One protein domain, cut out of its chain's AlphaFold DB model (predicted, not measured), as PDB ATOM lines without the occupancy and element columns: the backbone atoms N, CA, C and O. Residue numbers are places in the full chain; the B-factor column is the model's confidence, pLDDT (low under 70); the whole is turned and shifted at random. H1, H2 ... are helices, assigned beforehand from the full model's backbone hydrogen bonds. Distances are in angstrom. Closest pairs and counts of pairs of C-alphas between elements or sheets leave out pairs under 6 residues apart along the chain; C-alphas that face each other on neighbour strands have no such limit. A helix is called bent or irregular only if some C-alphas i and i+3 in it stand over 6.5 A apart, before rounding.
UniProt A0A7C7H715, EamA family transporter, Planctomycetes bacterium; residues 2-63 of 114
ATOM      1  N   THR A   2     106.865 112.027 109.287       74.12
ATOM      2  CA  THR A   2     107.209 113.467 109.321       74.12
ATOM      3  C   THR A   2     106.199 114.381 108.607       74.12
ATOM      4  O   THR A   2     105.832 115.422 109.138       74.12
ATOM      5  N   GLY A   3     105.666 113.974 107.447       72.44
ATOM      6  CA  GLY A   3     104.715 114.796 106.682       72.44
ATOM      7  C   GLY A   3     103.349 115.010 107.353       72.44
ATOM      8  O   GLY A   3     102.785 116.097 107.255       72.44
ATOM      9  N   ALA A   4     102.827 114.009 108.070       74.44
ATOM     10  CA  ALA A   4     101.561 114.132 108.798       74.44
ATOM     11  C   ALA A   4     101.691 115.089 109.990       74.44
ATOM     12  O   ALA A   4     100.847 115.961 110.183       74.44
ATOM     13  N   ALA A   5     102.791 114.971 110.738       80.00
ATOM     14  CA  ALA A   5     103.084 115.848 111.865       80.00
ATOM     15  C   ALA A   5     103.200 117.315 111.426       80.00
ATOM     16  O   ALA A   5     102.622 118.187 112.067       80.00
ATOM     17  N   ILE A   6     103.864 117.582 110.293       85.69
ATOM     18  CA  ILE A   6     103.986 118.940 109.742       85.69
ATOM     19  C   ILE A   6     102.612 119.515 109.376       85.69
ATOM     20  O   ILE A   6     102.334 120.658 109.727       85.69
ATOM     21  N   ARG A   7     101.738 118.739 108.715       79.62
ATOM     22  CA  ARG A   7     100.385 119.191 108.331       79.62
ATOM     23  C   ARG A   7      99.499 119.490 109.542       79.62
ATOM     24  O   ARG A   7      98.763 120.472 109.533       79.62
ATOM     25  N   LEU A   8      99.577 118.665 110.586       83.56
ATOM     26  CA  LEU A   8      98.818 118.885 111.821       83.56
ATOM     27  C   LEU A   8      99.362 120.082 112.611       83.56
ATOM     28  O   LEU A   8      98.583 120.909 113.081       83.56
ATOM     29  N   ALA A   9     100.688 120.213 112.711       86.62
ATOM     30  CA  ALA A   9     101.329 121.327 113.402       86.62
ATOM     31  C   ALA A   9     101.063 122.665 112.700       86.62
ATOM     32  O   ALA A   9     100.704 123.639 113.361       86.62
ATOM     33  N   SER A  10     101.174 122.719 111.369       87.81
ATOM     34  CA  SER A  10     100.895 123.940 110.608       87.81
ATOM     35  C   SER A  10      99.425 124.351 110.703       87.81
ATOM     36  O   SER A  10      99.143 125.532 110.899       87.81
ATOM     37  N   GLY A  11      98.497 123.388 110.653       85.38
ATOM     38  CA  GLY A  11      97.074 123.638 110.885       85.38
ATOM     39  C   GLY A  11      96.808 124.209 112.280       85.38
ATOM     40  O   GLY A  11      96.127 125.226 112.410       85.38
ATOM     41  N   GLY A  12      97.400 123.612 113.319       86.44
ATOM     42  CA  GLY A  12      97.281 124.098 114.697       86.44
ATOM     43  C   GLY A  12      97.819 125.521 114.878       86.44
ATOM     44  O   GLY A  12      97.145 126.363 115.471       86.44
ATOM     45  N   LEU A  13      98.994 125.817 114.312       89.94
ATOM     46  CA  LEU A  13      99.589 127.157 114.342       89.94
ATOM     47  C   LEU A  13      98.730 128.187 113.600       89.94
ATOM     48  O   LEU A  13      98.550 129.301 114.092       89.94
ATOM     49  N   PHE A  14      98.170 127.816 112.448       89.75
ATOM     50  CA  PHE A  14      97.275 128.685 111.688       89.75
ATOM     51  C   PHE A  14      96.015 129.034 112.488       89.75
ATOM     52  O   PHE A  14      95.684 130.212 112.622       89.75
ATOM     53  N   PHE A  15      95.344 128.038 113.075       85.19
ATOM     54  CA  PHE A  15      94.165 128.284 113.910       85.19
ATOM     55  C   PHE A  15      94.501 129.106 115.156       85.19
ATOM     56  O   PHE A  15      93.738 129.999 115.518       85.19
ATOM     57  N   ALA A  16      95.663 128.877 115.774       85.44
ATOM     58  CA  ALA A  16      96.126 129.692 116.894       85.44
ATOM     59  C   ALA A  16      96.314 131.163 116.485       85.44
ATOM     60  O   ALA A  16      95.789 132.058 117.150       85.44
ATOM     61  N   ALA A  17      96.991 131.425 115.362       88.06
ATOM     62  CA  ALA A  17      97.171 132.775 114.828       88.06
ATOM     63  C   ALA A  17      95.831 133.440 114.463       88.06
ATOM     64  O   ALA A  17      95.627 134.626 114.738       88.06
ATOM     65  N   TRP A  18      94.895 132.675 113.897       86.62
ATOM     66  CA  TRP A  18      93.551 133.148 113.575       86.62
ATOM     67  C   TRP A  18      92.769 133.553 114.831       86.62
ATOM     68  O   TRP A  18      92.253 134.668 114.906       86.62
ATOM     69  N   PHE A  19      92.746 132.706 115.863       85.31
ATOM     70  CA  PHE A  19      92.048 133.002 117.118       85.31
ATOM     71  C   PHE A  19      92.652 134.180 117.889       85.31
ATOM     72  O   PHE A  19      91.921 134.896 118.580       85.31
ATOM     73  N   ILE A  20      93.962 134.417 117.750       86.56
ATOM     74  CA  ILE A  20      94.617 135.628 118.263       86.56
ATOM     75  C   ILE A  20      94.087 136.865 117.532       86.56
ATOM     76  O   ILE A  20      93.681 137.833 118.179       86.56
ATOM     77  N   LYS A  21      94.040 136.826 116.195       89.25
ATOM     78  CA  LYS A  21      93.554 137.941 115.367       89.25
ATOM     79  C   LYS A  21      92.092 138.289 115.662       89.25
ATOM     80  O   LYS A  21      91.734 139.463 115.705       89.25
ATOM     81  N   GLU A  22      91.260 137.281 115.889       86.00
ATOM     82  CA  GLU A  22      89.813 137.432 116.075       86.00
ATOM     83  C   GLU A  22      89.416 137.783 117.525       86.00
ATOM     84  O   GLU A  22      88.235 137.943 117.824       86.00
ATOM     85  N   LYS A  23      90.392 137.906 118.447       81.06
ATOM     86  CA  LYS A  23      90.200 138.154 119.897       81.06
ATOM     87  C   LYS A  23      89.246 137.165 120.593       81.06
ATOM     88  O   LYS A  23      88.811 137.400 121.718       81.06
ATOM     89  N   SER A  24      88.960 136.029 119.962       77.44
ATOM     90  CA  SER A  24      88.024 134.991 120.415       77.44
ATOM     91  C   SER A  24      88.719 133.831 121.144       77.44
ATOM     92  O   SER A  24      88.083 132.837 121.498       77.44
ATOM     93  N   LEU A  25      90.023 133.969 121.406       70.81
ATOM     94  CA  LEU A  25      90.916 132.971 122.004       70.81
ATOM     95  C   LEU A  25      90.334 132.295 123.256       70.81
ATOM     96  O   LEU A  25      90.293 131.071 123.343       70.81
ATOM     97  N   VAL A  26      89.833 133.083 124.210       74.31
ATOM     98  CA  VAL A  26      89.317 132.562 125.487       74.31
ATOM     99  C   VAL A  26      88.027 131.762 125.287       74.31
ATOM    100  O   VAL A  26      87.838 130.728 125.926       74.31
ATOM    101  N   THR A  27      87.151 132.203 124.385       77.69
ATOM    102  CA  THR A  27      85.883 131.523 124.081       77.69
ATOM    103  C   THR A  27      86.130 130.209 123.346       77.69
ATOM    104  O   THR A  27      85.563 129.184 123.723       77.69
ATOM    105  N   ASN A  28      87.033 130.211 122.362       77.06
ATOM    106  CA  ASN A  28      87.388 129.019 121.593       77.06
ATOM    107  C   ASN A  28      88.158 127.990 122.431       77.06
ATOM    108  O   ASN A  28      87.868 126.800 122.349       77.06
ATOM    109  N   ILE A  29      89.062 128.417 123.320       76.44
ATOM    110  CA  ILE A  29      89.728 127.497 124.256       76.44
ATOM    111  C   ILE A  29      88.710 126.884 125.222       76.44
ATOM    112  O   ILE A  29      88.688 125.668 125.402       76.44
ATOM    113  N   LYS A  30      87.813 127.688 125.809       78.00
ATOM    114  CA  LYS A  30      86.753 127.155 126.685       78.00
ATOM    115  C   LYS A  30      85.833 126.179 125.950       78.00
ATOM    116  O   LYS A  30      85.391 125.206 126.552       78.00
ATOM    117  N   PHE A  31      85.567 126.416 124.667       79.06
ATOM    118  CA  PHE A  31      84.817 125.499 123.811       79.06
ATOM    119  C   PHE A  31      85.543 124.160 123.610       79.06
ATOM    120  O   PHE A  31      84.898 123.111 123.685       79.06
ATOM    121  N   LEU A  32      86.870 124.178 123.437       76.50
ATOM    122  CA  LEU A  32      87.693 122.969 123.319       76.50
ATOM    123  C   LEU A  32      87.728 122.135 124.605       76.50
ATOM    124  O   LEU A  32      87.907 120.931 124.526       76.50
ATOM    125  N   PHE A  33      87.532 122.726 125.785       80.75
ATOM    126  CA  PHE A  33      87.510 121.982 127.055       80.75
ATOM    127  C   PHE A  33      86.129 121.422 127.439       80.75
ATOM    128  O   PHE A  33      85.990 120.798 128.491       80.75
ATOM    129  N   ARG A  34      85.092 121.599 126.609       84.06
ATOM    130  CA  ARG A  34      83.770 121.007 126.867       84.06
ATOM    131  C   ARG A  34      83.718 119.543 126.433       84.06
ATOM    132  O   ARG A  34      84.021 119.217 125.289       84.06
ATOM    133  N   LEU A  35      83.248 118.670 127.324       79.69
ATOM    134  CA  LEU A  35      83.075 117.234 127.057       79.69
ATOM    135  C   LEU A  35      82.137 116.953 125.873       79.69
ATOM    136  O   LEU A  35      82.386 116.028 125.102       79.69
ATOM    137  N   ASP A  36      81.096 117.766 125.692       83.06
ATOM    138  CA  ASP A  36      80.147 117.612 124.583       83.06
ATOM    139  C   ASP A  36      80.814 117.864 123.224       83.06
ATOM    140  O   ASP A  36      80.571 117.142 122.257       83.06
ATOM    141  N   THR A  37      81.736 118.829 123.178       82.44
ATOM    142  CA  THR A  37      82.559 119.122 122.001       82.44
ATOM    143  C   THR A  37      83.471 117.943 121.669       82.44
ATOM    144  O   THR A  37      83.566 117.544 120.510       82.44
ATOM    145  N   TRP A  38      84.101 117.331 122.676       84.00
ATOM    146  CA  TRP A  38      84.944 116.151 122.467       84.00
ATOM    147  C   TRP A  38      84.155 114.949 121.963       84.00
ATOM    148  O   TRP A  38      84.656 114.239 121.102       84.00
ATOM    149  N   LYS A  39      82.920 114.730 122.420       84.50
ATOM    150  CA  LYS A  39      82.077 113.645 121.882       84.50
ATOM    151  C   LYS A  39      81.754 113.850 120.401       84.50
ATOM    152  O   LYS A  39      81.773 112.886 119.641       84.50
ATOM    153  N   LEU A  40      81.505 115.095 119.994       84.25
ATOM    154  CA  LEU A  40      81.253 115.462 118.597       84.25
ATOM    155  C   LEU A  40      82.505 115.359 117.717       84.25
ATOM    156  O   LEU A  40      82.409 114.932 116.569       84.25
ATOM    157  N   LEU A  41      83.674 115.741 118.237       86.44
ATOM    158  CA  LEU A  41      84.910 115.820 117.454       86.44
ATOM    159  C   LEU A  41      85.751 114.542 117.495       86.44
ATOM    160  O   LEU A  41      86.434 114.244 116.521       86.44
ATOM    161  N   ALA A  42      85.699 113.757 118.572       86.06
ATOM    162  CA  ALA A  42      86.591 112.612 118.751       86.06
ATOM    163  C   ALA A  42      86.462 111.599 117.611       86.06
ATOM    164  O   ALA A  42      87.473 111.164 117.066       86.06
ATOM    165  N   PHE A  43      85.234 111.259 117.213       86.50
ATOM    166  CA  PHE A  43      85.008 110.306 116.128       86.50
ATOM    167  C   PHE A  43      85.559 110.797 114.773       86.50
ATOM    168  O   PHE A  43      86.416 110.110 114.209       86.50
ATOM    169  N   PRO A  44      85.164 111.976 114.247       85.62
ATOM    170  CA  PRO A  44      85.701 112.471 112.980       85.62
ATOM    171  C   PRO A  44      87.203 112.784 113.039       85.62
ATOM    172  O   PRO A  44      87.903 112.588 112.044       85.62
ATOM    173  N   THR A  45      87.744 113.209 114.183       86.69
ATOM    174  CA  THR A  45      89.189 113.426 114.333       86.69
ATOM    175  C   THR A  45      89.962 112.106 114.315       86.69
ATOM    176  O   THR A  45      90.958 112.007 113.602       86.69
ATOM    177  N   LEU A  46      89.507 111.073 115.030       87.31
ATOM    178  CA  LEU A  46      90.201 109.783 115.077       87.31
ATOM    179  C   LEU A  46      90.100 109.026 113.751       87.31
ATOM    180  O   LEU A  46      91.126 108.615 113.211       87.31
ATOM    181  N   PHE A  47      88.894 108.864 113.204       85.88
ATOM    182  CA  PHE A  47      88.690 108.078 111.984       85.88
ATOM    183  C   PHE A  47      88.967 108.872 110.706       85.88
ATOM    184  O   PHE A  47      89.588 108.352 109.781       85.88
ATOM    185  N   GLY A  48      88.546 110.135 110.652       84.12
ATOM    186  CA  GLY A  48      88.756 110.983 109.483       84.12
ATOM    187  C   GLY A  48      90.196 111.477 109.399       84.12
ATOM    188  O   GLY A  48      90.925 111.129 108.471       84.12
ATOM    189  N   ALA A  49      90.619 112.279 110.377       84.88
ATOM    190  CA  ALA A  49      91.919 112.944 110.310       84.88
ATOM    191  C   ALA A  49      93.085 111.999 110.633       84.88
ATOM    192  O   ALA A  49      93.989 111.861 109.816       84.88
ATOM    193  N   CYS A  50      93.088 111.331 111.789       86.31
ATOM    194  CA  CYS A  50      94.232 110.523 112.220       86.31
ATOM    195  C   CYS A  50      94.362 109.224 111.419       86.31
ATOM    196  O   CYS A  50      95.403 108.978 110.808       86.31
ATOM    197  N   PHE A  51      93.312 108.401 111.396       88.56
ATOM    198  CA  PHE A  51      93.335 107.111 110.709       88.56
ATOM    199  C   PHE A  51      93.387 107.278 109.186       88.56
ATOM    200  O   PHE A  51      94.226 106.656 108.534       88.56
ATOM    201  N   GLY A  52      92.591 108.194 108.622       87.38
ATOM    202  CA  GLY A  52      92.666 108.537 107.201       87.38
ATOM    203  C   GLY A  52      94.053 109.030 106.780       87.38
ATOM    204  O   GLY A  52      94.585 108.579 105.765       87.38
ATOM    205  N   MET A  53      94.698 109.888 107.580       85.81
ATOM    206  CA  MET A  53      96.066 110.337 107.299       85.81
ATOM    207  C   MET A  53      97.097 109.217 107.468       85.81
ATOM    208  O   MET A  53      98.030 109.144 106.671       85.81
ATOM    209  N   TYR A  54      96.939 108.330 108.453       86.69
ATOM    210  CA  TYR A  54      97.806 107.159 108.602       86.69
ATOM    211  C   TYR A  54      97.751 106.264 107.360       86.69
ATOM    212  O   TYR A  54      98.800 105.930 106.804       86.69
ATOM    213  N   LEU A  55      96.549 105.939 106.877       87.38
ATOM    214  CA  LEU A  55      96.362 105.153 105.655       87.38
ATOM    215  C   LEU A  55      96.902 105.881 104.421       87.38
ATOM    216  O   LEU A  55      97.575 105.272 103.592       87.38
ATOM    217  N   ASN A  56      96.665 107.190 104.316       85.44
ATOM    218  CA  ASN A  56      97.158 107.997 103.203       85.44
ATOM    219  C   ASN A  56      98.690 108.049 103.169       85.44
ATOM    220  O   ASN A  56      99.277 107.849 102.116       85.44
ATOM    221  N   VAL A  57      99.353 108.260 104.308       85.00
ATOM    222  CA  VAL A  57     100.821 108.259 104.373       85.00
ATOM    223  C   VAL A  57     101.379 106.859 104.129       85.00
ATOM    224  O   VAL A  57     102.407 106.727 103.469       85.00
ATOM    225  N   SER A  58     100.696 105.825 104.623       85.75
ATOM    226  CA  SER A  58     101.089 104.434 104.398       85.75
ATOM    227  C   SER A  58     100.941 104.029 102.931       85.75
ATOM    228  O   SER A  58     101.743 103.248 102.447       85.75
ATOM    229  N   SER A  59      99.990 104.574 102.169       84.56
ATOM    230  CA  SER A  59      99.844 104.213 100.747       84.56
ATOM    231  C   SER A  59     101.094 104.553  99.923       84.56
ATOM    232  O   SER A  59     101.468 103.790  99.035       84.56
ATOM    233  N   TYR A  60     101.807 105.626 100.280       83.56
ATOM    234  CA  TYR A  60     103.056 106.020  99.624       83.56
ATOM    235  C   TYR A  60     104.235 105.077  99.900       83.56
ATOM    236  O   TYR A  60     105.229 105.149  99.183       83.56
ATOM    237  N   THR A  61     104.167 104.206 100.915       85.88
ATOM    238  CA  THR A  61     105.216 103.193 101.130       85.88
ATOM    239  C   THR A  61     105.036 101.970 100.237       85.88
ATOM    240  O   THR A  61     105.998 101.241 100.021       85.88
ATOM    241  N   TRP A  62     103.824 101.743  99.722       84.00
ATOM    242  CA  TRP A  62     103.478 100.561  98.921       84.00
ATOM    243  C   TRP A  62     103.218 100.880  97.444       84.00
ATOM    244  O   TRP A  62     103.230  99.973  96.616       84.00
ATOM    245  N   THR A  63     103.008 102.154  97.105       84.06
ATOM    246  CA  THR A  63     102.582 102.602  95.775       84.06
ATOM    247  C   THR A  63     103.282 103.904  95.383       84.06
ATOM    248  O   THR A  63     103.655 104.712  96.235       84.06
TER     249      THR A  63
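Overview. This is residues 2 to 63 of the 114 residues of the protein "EamA family transporter" of Planctomycetes bacterium (UniProt A0A7C7H715). Three helices lie as the sides of a flat, open triangle: long H1 and longer H3 converge where H1 begins, and short H2 bridges their other ends. The middle is empty, and residues 58 to 63 stick out past the meeting of H1 and H3. The 62 printed residues run H1, H2, H3, with no named strand; the class is all helix. The whole is loose, with a radius of gyration of the C-alphas of 14.6 A and spans of 45 by 25 by 12 A.

Arrangement. Start at H1, residues 2 to 21, and look ahead to H3, residues 35 to 62. They touch through residues 3 to 4 of H1 and 53 to 57 of H3 alone; the closest C-alphas, of Ala 4 and Met 53, are 6.8 A apart. They run opposite ways at 36 degrees, only just a steep tilt. Next comes H2, residues 25 to 32, close to H1 but not clearly touching it: the closest C-alphas, of Phe 19 and Leu 25, are 5.0 A apart. H2 and H3 are also close but not clearly touching, about perpendicular at 84 degrees, with the closest C-alphas, of Phe 31 and Thr 37, 7.0 A apart. In H1 and H2 every O i to N i+4 pair is within hydrogen-bond range; in H3, 17 of 24 are.

Along the chain. Find C-alpha 2 at (107.209, 113.467, 109.321); from there H1 runs 28.7 A to C-alpha 21. H2 covers 10.6 A from C-alpha 25 at (90.916, 132.971, 122.004) to C-alpha 32. H3 runs 38.5 A from C-alpha 35 to C-alpha 62 at (103.478, 100.561, 98.921). Look near residue 43 for its kink of 40 degrees; H3 is only just irregular, with C-alphas 40 and 43 6.8 A apart.

Size, cuts and confidence. The two C-alphas farthest apart, of Lys 23 and Trp 62, are 45.1 A apart. Both links are tight, and the printed part has no cut. The mean pLDDT of the printed part is 83.4, and no printed residue is under 70.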